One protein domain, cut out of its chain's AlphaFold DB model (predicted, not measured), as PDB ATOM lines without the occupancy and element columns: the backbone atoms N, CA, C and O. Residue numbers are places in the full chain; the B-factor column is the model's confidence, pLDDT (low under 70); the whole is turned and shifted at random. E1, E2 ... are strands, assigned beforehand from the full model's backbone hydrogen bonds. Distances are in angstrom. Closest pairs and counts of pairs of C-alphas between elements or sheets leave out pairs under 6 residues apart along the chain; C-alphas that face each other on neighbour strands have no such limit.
ATOM      1  N   GLN A 262     170.964 126.942 137.265       68.81
ATOM      2  CA  GLN A 262     171.612 128.264 137.233       68.81
ATOM      3  C   GLN A 262     172.970 128.272 137.962       68.81
ATOM      4  O   GLN A 262     173.669 129.285 137.981       68.81
ATOM      5  N   ILE A 263     173.327 127.155 138.597       80.69
ATOM      6  CA  ILE A 263     174.571 126.946 139.312       80.69
ATOM      7  C   ILE A 263     175.603 126.392 138.319       80.69
ATOM      8  O   ILE A 263     175.407 125.291 137.801       80.69
ATOM      9  N   PRO A 264     176.712 127.110 138.067       83.38
ATOM     10  CA  PRO A 264     177.732 126.652 137.134       83.38
ATOM     11  C   PRO A 264     178.419 125.378 137.639       83.38
ATOM     12  O   PRO A 264     178.599 125.184 138.848       83.38
ATOM     13  N   LYS A 265     178.859 124.525 136.706       86.12
ATOM     14  CA  LYS A 265     179.718 123.376 137.015       86.12
ATOM     15  C   LYS A 265     180.928 123.831 137.833       86.12
ATOM     16  O   LYS A 265     181.540 124.856 137.547       86.12
ATOM     17  N   GLY A 266     181.261 123.062 138.860       89.38
ATOM     18  CA  GLY A 266     182.356 123.358 139.772       89.38
ATOM     19  C   GLY A 266     181.960 124.207 140.984       89.38
ATOM     20  O   GLY A 266     182.735 124.261 141.939       89.38
ATOM     21  N   ALA A 267     180.767 124.813 141.000       92.94
ATOM     22  CA  ALA A 267     180.271 125.532 142.169       92.94
ATOM     23  C   ALA A 267     180.066 124.590 143.362       92.94
ATOM     24  O   ALA A 267     179.564 123.475 143.202       92.94
ATOM     25  N   ILE A 268     180.427 125.070 144.553       94.56
ATOM     26  CA  ILE A 268     180.368 124.323 145.811       94.56
ATOM     27  C   ILE A 268     179.269 124.912 146.693       94.56
ATOM     28  O   ILE A 268     179.216 126.123 146.902       94.56
ATOM     29  N   LEU A 269     178.404 124.048 147.215       95.50
ATOM     30  CA  LEU A 269     177.276 124.411 148.065       95.50
ATOM     31  C   LEU A 269     177.345 123.670 149.397       95.50
ATOM     32  O   LEU A 269     177.809 122.532 149.464       95.50
ATOM     33  N   MET A 270     176.833 124.310 150.447       96.50
ATOM     34  CA  MET A 270     176.555 123.635 151.713       96.50
ATOM     35  C   MET A 270     175.281 122.791 151.579       96.50
ATOM     36  O   MET A 270     174.261 123.270 151.088       96.50
ATOM     37  N   TRP A 271     175.345 121.547 152.041       96.69
ATOM     38  CA  TRP A 271     174.280 120.552 151.983       96.69
ATOM     39  C   TRP A 271     173.963 120.047 153.390       96.69
ATOM     40  O   TRP A 271     174.833 119.530 154.091       96.69
ATOM     41  N   SER A 272     172.710 120.217 153.807       96.31
ATOM     42  CA  SER A 272     172.212 119.771 155.114       96.31
ATOM     43  C   SER A 272     171.517 118.409 155.078       96.31
ATOM     44  O   SER A 272     171.160 117.893 156.135       96.31
ATOM     45  N   GLY A 273     171.291 117.841 153.889       94.50
ATOM     46  CA  GLY A 273     170.677 116.527 153.732       94.50
ATOM     47  C   GLY A 273     171.664 115.375 153.927       94.50
ATOM     48  O   GLY A 273     172.862 115.571 154.131       94.50
ATOM     49  N   ASP A 274     171.156 114.149 153.819       94.38
ATOM     50  CA  ASP A 274     171.977 112.940 153.878       94.38
ATOM     51  C   ASP A 274     172.943 112.885 152.679       94.38
ATOM     52  O   ASP A 274     172.582 113.222 151.548       94.38
ATOM     53  N   THR A 275     174.179 112.448 152.915       93.25
ATOM     54  CA  THR A 275     175.187 112.236 151.866       93.25
ATOM     55  C   THR A 275     174.819 111.119 150.885       93.25
ATOM     56  O   THR A 275     175.331 111.091 149.772       93.25
ATOM     57  N   THR A 276     173.914 110.217 151.265       93.88
ATOM     58  CA  THR A 276     173.332 109.198 150.378       93.88
ATOM     59  C   THR A 276     172.197 109.747 149.506       93.88
ATOM     60  O   THR A 276     171.862 109.143 148.491       93.88
ATOM     61  N   GLY A 277     171.632 110.906 149.867       93.19
ATOM     62  CA  GLY A 277     170.536 111.586 149.170       93.19
ATOM     63  C   GLY A 277     170.978 112.816 148.376       93.19
ATOM     64  O   GLY A 277     170.179 113.733 148.187       93.19
ATOM     65  N   ILE A 278     172.247 112.879 147.960       94.69
ATOM     66  CA  ILE A 278     172.760 113.994 147.155       94.69
ATOM     67  C   ILE A 278     171.999 114.039 145.815       94.69
ATOM     68  O   ILE A 278     171.930 113.015 145.128       94.69
ATOM     69  N   PRO A 279     171.430 115.197 145.420       90.88
ATOM     70  CA  PRO A 279     170.683 115.314 144.173       90.88
ATOM     71  C   PRO A 279     171.521 114.966 142.938       90.88
ATOM     72  O   PRO A 279     172.719 115.255 142.872       90.88
ATOM     73  N   THR A 280     170.872 114.408 141.916       89.50
ATOM     74  CA  THR A 280     171.507 114.122 140.624       89.50
ATOM     75  C   THR A 280     172.179 115.374 140.048       89.50
ATOM     76  O   THR A 280     171.632 116.474 140.088       89.50
ATOM     77  N   GLY A 281     173.387 115.206 139.504       88.94
ATOM     78  CA  GLY A 281     174.188 116.308 138.965       88.94
ATOM     79  C   GLY A 281     175.039 117.043 140.006       88.94
ATOM     80  O   GLY A 281     175.685 118.030 139.641       88.94
ATOM     81  N   TYR A 282     175.063 116.570 141.255       94.44
ATOM     82  CA  TYR A 282     175.977 116.999 142.313       94.44
ATOM     83  C   TYR A 282     176.775 115.816 142.863       94.44
ATOM     84  O   TYR A 282     176.383 114.660 142.714       94.44
ATOM     85  N   GLN A 283     177.889 116.115 143.523       96.50
ATOM     86  CA  GLN A 283     178.744 115.124 144.165       96.50
ATOM     87  C   GLN A 283     179.313 115.649 145.481       96.50
ATOM     88  O   GLN A 283     179.547 116.844 145.609       96.50
ATOM     89  N   LEU A 284     179.552 114.765 146.452       97.81
ATOM     90  CA  LEU A 284     180.241 115.110 147.694       97.81
ATOM     91  C   LEU A 284     181.669 115.597 147.408       97.81
ATOM     92  O   LEU A 284     182.404 114.949 146.672       97.81
ATOM     93  N   CYS A 285     182.074 116.703 148.028       97.06
ATOM     94  CA  CYS A 285     183.447 117.202 148.003       97.06
ATOM     95  C   CYS A 285     184.349 116.344 148.910       97.06
ATOM     96  O   CYS A 285     184.680 116.744 150.032       97.06
ATOM     97  N   ASP A 286     184.707 115.147 148.446       96.56
ATOM     98  CA  ASP A 286     185.491 114.145 149.180       96.56
ATOM     99  C   ASP A 286     186.856 113.825 148.547       96.56
ATOM    100  O   ASP A 286     187.559 112.929 149.020       96.56
ATOM    101  N   GLY A 287     187.246 114.563 147.503       95.12
ATOM    102  CA  GLY A 287     188.494 114.347 146.767       95.12
ATOM    103  C   GLY A 287     188.363 113.392 145.580       95.12
ATOM    104  O   GLY A 287     189.330 113.191 144.843       95.12
ATOM    105  N   THR A 288     187.194 112.778 145.375       94.62
ATOM    106  CA  THR A 288     186.960 111.869 144.250       94.62
ATOM    107  C   THR A 288     186.410 112.613 143.035       94.62
ATOM    108  O   THR A 288     185.819 113.686 143.153       94.62
ATOM    109  N   ASN A 289     186.613 112.039 141.842       90.81
ATOM    110  CA  ASN A 289     186.041 112.516 140.573       90.81
ATOM    111  C   ASN A 289     186.326 113.999 140.249       90.81
ATOM    112  O   ASN A 289     185.535 114.665 139.585       90.81
ATOM    113  N   GLY A 290     187.475 114.508 140.704       89.69
ATOM    114  CA  GLY A 290     187.907 115.889 140.471       89.69
ATOM    115  C   GLY A 290     187.344 116.911 141.463       89.69
ATOM    116  O   GLY A 290     187.666 118.091 141.340       89.69
ATOM    117  N   THR A 291     186.550 116.482 142.450       95.12
ATOM    118  CA  THR A 291     186.087 117.362 143.530       95.12
ATOM    119  C   THR A 291     187.206 117.650 144.543       95.12
ATOM    120  O   THR A 291     188.085 116.807 144.740       95.12
ATOM    121  N   PRO A 292     187.221 118.816 145.215       94.44
ATOM    122  CA  PRO A 292     188.096 119.036 146.368       94.44
ATOM    123  C   PRO A 292     187.662 118.175 147.562       94.44
ATOM    124  O   PRO A 292     186.472 117.946 147.745       94.44
ATOM    125  N   ASP A 293     188.589 117.770 148.436       95.62
ATOM    126  CA  ASP A 293     188.229 117.172 149.733       95.62
ATOM    127  C   ASP A 293     188.019 118.273 150.780       95.62
ATOM    128  O   ASP A 293     188.981 118.861 151.283       95.62
ATOM    129  N   LEU A 294     186.756 118.565 151.100       95.38
ATOM    130  CA  LEU A 294     186.361 119.590 152.076       95.38
ATOM    131  C   LEU A 294     185.866 119.003 153.404       95.38
ATOM    132  O   LEU A 294     185.408 119.740 154.281       95.38
ATOM    133  N   ARG A 295     185.965 117.684 153.593       94.19
ATOM    134  CA  ARG A 295     185.522 117.033 154.831       94.19
ATOM    135  C   ARG A 295     186.393 117.486 155.998       94.19
ATOM    136  O   ARG A 295     187.620 117.461 155.916       94.19
ATOM    137  N   ASN A 296     185.756 117.870 157.104       92.31
ATOM    138  CA  ASN A 296     186.425 118.357 158.318       92.31
ATOM    139  C   ASN A 296     187.351 119.565 158.077       92.31
ATOM    140  O   ASN A 296     188.359 119.720 158.768       92.31
ATOM    141  N   LYS A 297     187.033 120.414 157.093       91.75
ATOM    142  CA  LYS A 297     187.780 121.642 156.798       91.75
ATOM    143  C   LYS A 297     186.887 122.865 156.944       91.75
ATOM    144  O   LYS A 297     185.708 122.838 156.604       91.75
ATOM    145  N   PHE A 298     187.482 123.955 157.412       91.56
ATOM    146  CA  PHE A 298     186.878 125.277 157.332       91.56
ATOM    147  C   PHE A 298     187.274 125.932 156.004       91.56
ATOM    148  O   PHE A 298     188.435 125.846 155.597       91.56
ATOM    149  N   VAL A 299     186.325 126.578 155.323       92.62
ATOM    150  CA  VAL A 299     186.593 127.234 154.037       92.62
ATOM    151  C   VAL A 299     187.249 128.588 154.288       92.62
ATOM    152  O   VAL A 299     186.685 129.457 154.951       92.62
ATOM    153  N   TYR A 300     188.444 128.766 153.733       89.94
ATOM    154  CA  TYR A 300     189.196 130.015 153.780       89.94
ATOM    155  C   TYR A 300     189.155 130.696 152.407       89.94
ATOM    156  O   TYR A 300     189.419 130.058 151.389       89.94
ATOM    157  N   GLY A 301     188.815 131.986 152.375       91.25
ATOM    158  CA  GLY A 301     188.753 132.760 151.135       91.25
ATOM    159  C   GLY A 301     190.143 132.965 150.533       91.25
ATOM    160  O   GLY A 301     190.977 133.660 151.113       91.25
ATOM    161  N   ALA A 302     190.396 132.372 149.367       87.81
ATOM    162  CA  ALA A 302     191.662 132.531 148.663       87.81
ATOM    163  C   ALA A 302     191.761 133.922 148.011       87.81
ATOM    164  O   ALA A 302     190.809 134.398 147.395       87.81
ATOM    165  N   SER A 303     192.928 134.564 148.106       87.69
ATOM    166  CA  SER A 303     193.211 135.823 147.395       87.69
ATOM    167  C   SER A 303     193.488 135.616 145.900       87.69
ATOM    168  O   SER A 303     193.353 136.546 145.110       87.69
ATOM    169  N   SER A 304     193.870 134.398 145.508       86.94
ATOM    170  CA  SER A 304     193.995 133.926 144.125       86.94
ATOM    171  C   SER A 304     193.807 132.410 144.103       86.94
ATOM    172  O   SER A 304     194.139 131.746 145.085       86.94
ATOM    173  N   ILE A 418     178.928 123.903 163.482       92.12
ATOM    174  CA  ILE A 418     177.936 122.973 162.940       92.12
ATOM    175  C   ILE A 418     178.519 122.330 161.681       92.12
ATOM    176  O   ILE A 418     179.240 122.981 160.924       92.12
ATOM    177  N   THR A 419     178.227 121.052 161.456       91.44
ATOM    178  CA  THR A 419     178.695 120.318 160.276       91.44
ATOM    179  C   THR A 419     177.615 120.264 159.210       91.44
ATOM    180  O   THR A 419     176.534 119.732 159.452       91.44
ATOM    181  N   LEU A 420     177.943 120.758 158.019       95.62
ATOM    182  CA  LEU A 420     177.197 120.532 156.784       95.62
ATOM    183  C   LEU A 420     178.127 119.835 155.792       95.62
ATOM    184  O   LEU A 420     179.344 120.039 155.831       95.62
ATOM    185  N   ALA A 421     177.573 119.012 154.908       96.38
ATOM    186  CA  ALA A 421     178.338 118.475 153.795       96.38
ATOM    187  C   ALA A 421     178.615 119.589 152.775       96.38
ATOM    188  O   ALA A 421     177.852 120.547 152.659       96.38
ATOM    189  N   PHE A 422     179.689 119.446 152.007       97.62
ATOM    190  CA  PHE A 422     179.921 120.264 150.822       97.62
ATOM    191  C   PHE A 422     179.682 119.409 149.588       97.62
ATOM    192  O   PHE A 422     180.231 118.313 149.497       97.62
ATOM    193  N   ILE A 423     178.871 119.902 148.656       97.38
ATOM    194  CA  ILE A 423     178.621 119.242 147.374       97.38
ATOM    195  C   ILE A 423     179.020 120.155 146.215       97.38
ATOM    196  O   ILE A 423     178.833 121.369 146.293       97.38
ATOM    197  N   GLN A 424     179.547 119.579 145.139       95.38
ATOM    198  CA  GLN A 424     179.951 120.286 143.929       95.38
ATOM    199  C   GLN A 424     179.010 119.961 142.769       95.38
ATOM    200  O   GLN A 424     178.653 118.800 142.567       95.38
ATOM    201  N   LYS A 425     178.610 120.973 141.988       93.38
ATOM    202  CA  LYS A 425     177.871 120.761 140.735       93.38
ATOM    203  C   LYS A 425     178.784 120.108 139.696       93.38
ATOM    204  O   LYS A 425     179.829 120.667 139.368       93.38
ATOM    205  N   MET A 426     178.367 118.972 139.137       88.50
ATOM    206  CA  MET A 426     179.176 118.193 138.188       88.50
ATOM    207  C   MET A 426     178.766 118.356 136.720       88.50
ATOM    208  O   MET A 426     179.602 118.155 135.835       88.50
ATOM    209  N   THR A 427     177.509 118.724 136.461       77.12
ATOM    210  CA  THR A 427     176.927 118.843 135.110       77.12
ATOM    211  C   THR A 427     176.193 120.143 134.870       77.12
ATOM    212  O   THR A 427     175.692 120.712 135.862       77.12
TER     213      THR A 427
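Overview. This is residues 262 to 304 and 418 to 427 of the 427 residues of an uncharacterized protein of Marinomonas spartinae (UniProt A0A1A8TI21). With little regular structure, this is a small three-stranded sheet with E3 in the middle, amid loops; residues 285 to 304 run off from the end of E2, and residues 298 to 304 stick out as a free arm. The printed part has 53 residues, no named helix and the strands E1, E2 and E3 along the chain. The antiparallel sheet has the order E1, E3, E2; the class is all strand, with 12 residues in named elements. The whole is compact, radius of gyration of the C-alphas 11.0 A, spanning 31 by 26 by 21 A.

Arrangement. The inner strand E3, residues 421 to 425, is antiparallel to edge strand E1, residues 268 to 271, at 137 degrees; N 271 and O 421 are 2.8 A apart, within hydrogen-bond range. E3 is antiparallel to edge strand E2, residues 282 to 284, at 143 degrees; N 424 and O 283, 2.8 A apart, are within hydrogen-bond range. E1 and E2 are apart.

Along the chain. E3 spans 13.3 A, ending at C-alpha 425 (177.871, 120.761, 140.735). E1 spans 9.5 A from C-alpha 268 (180.368, 124.323, 145.811), and E2 7.1 A.

Size, cuts and confidence. Residues 305 to 417 are not printed; C-alphas 304 and 418 are 27.1 A apart across the cut. Residue 262 alone has pLDDT under 70.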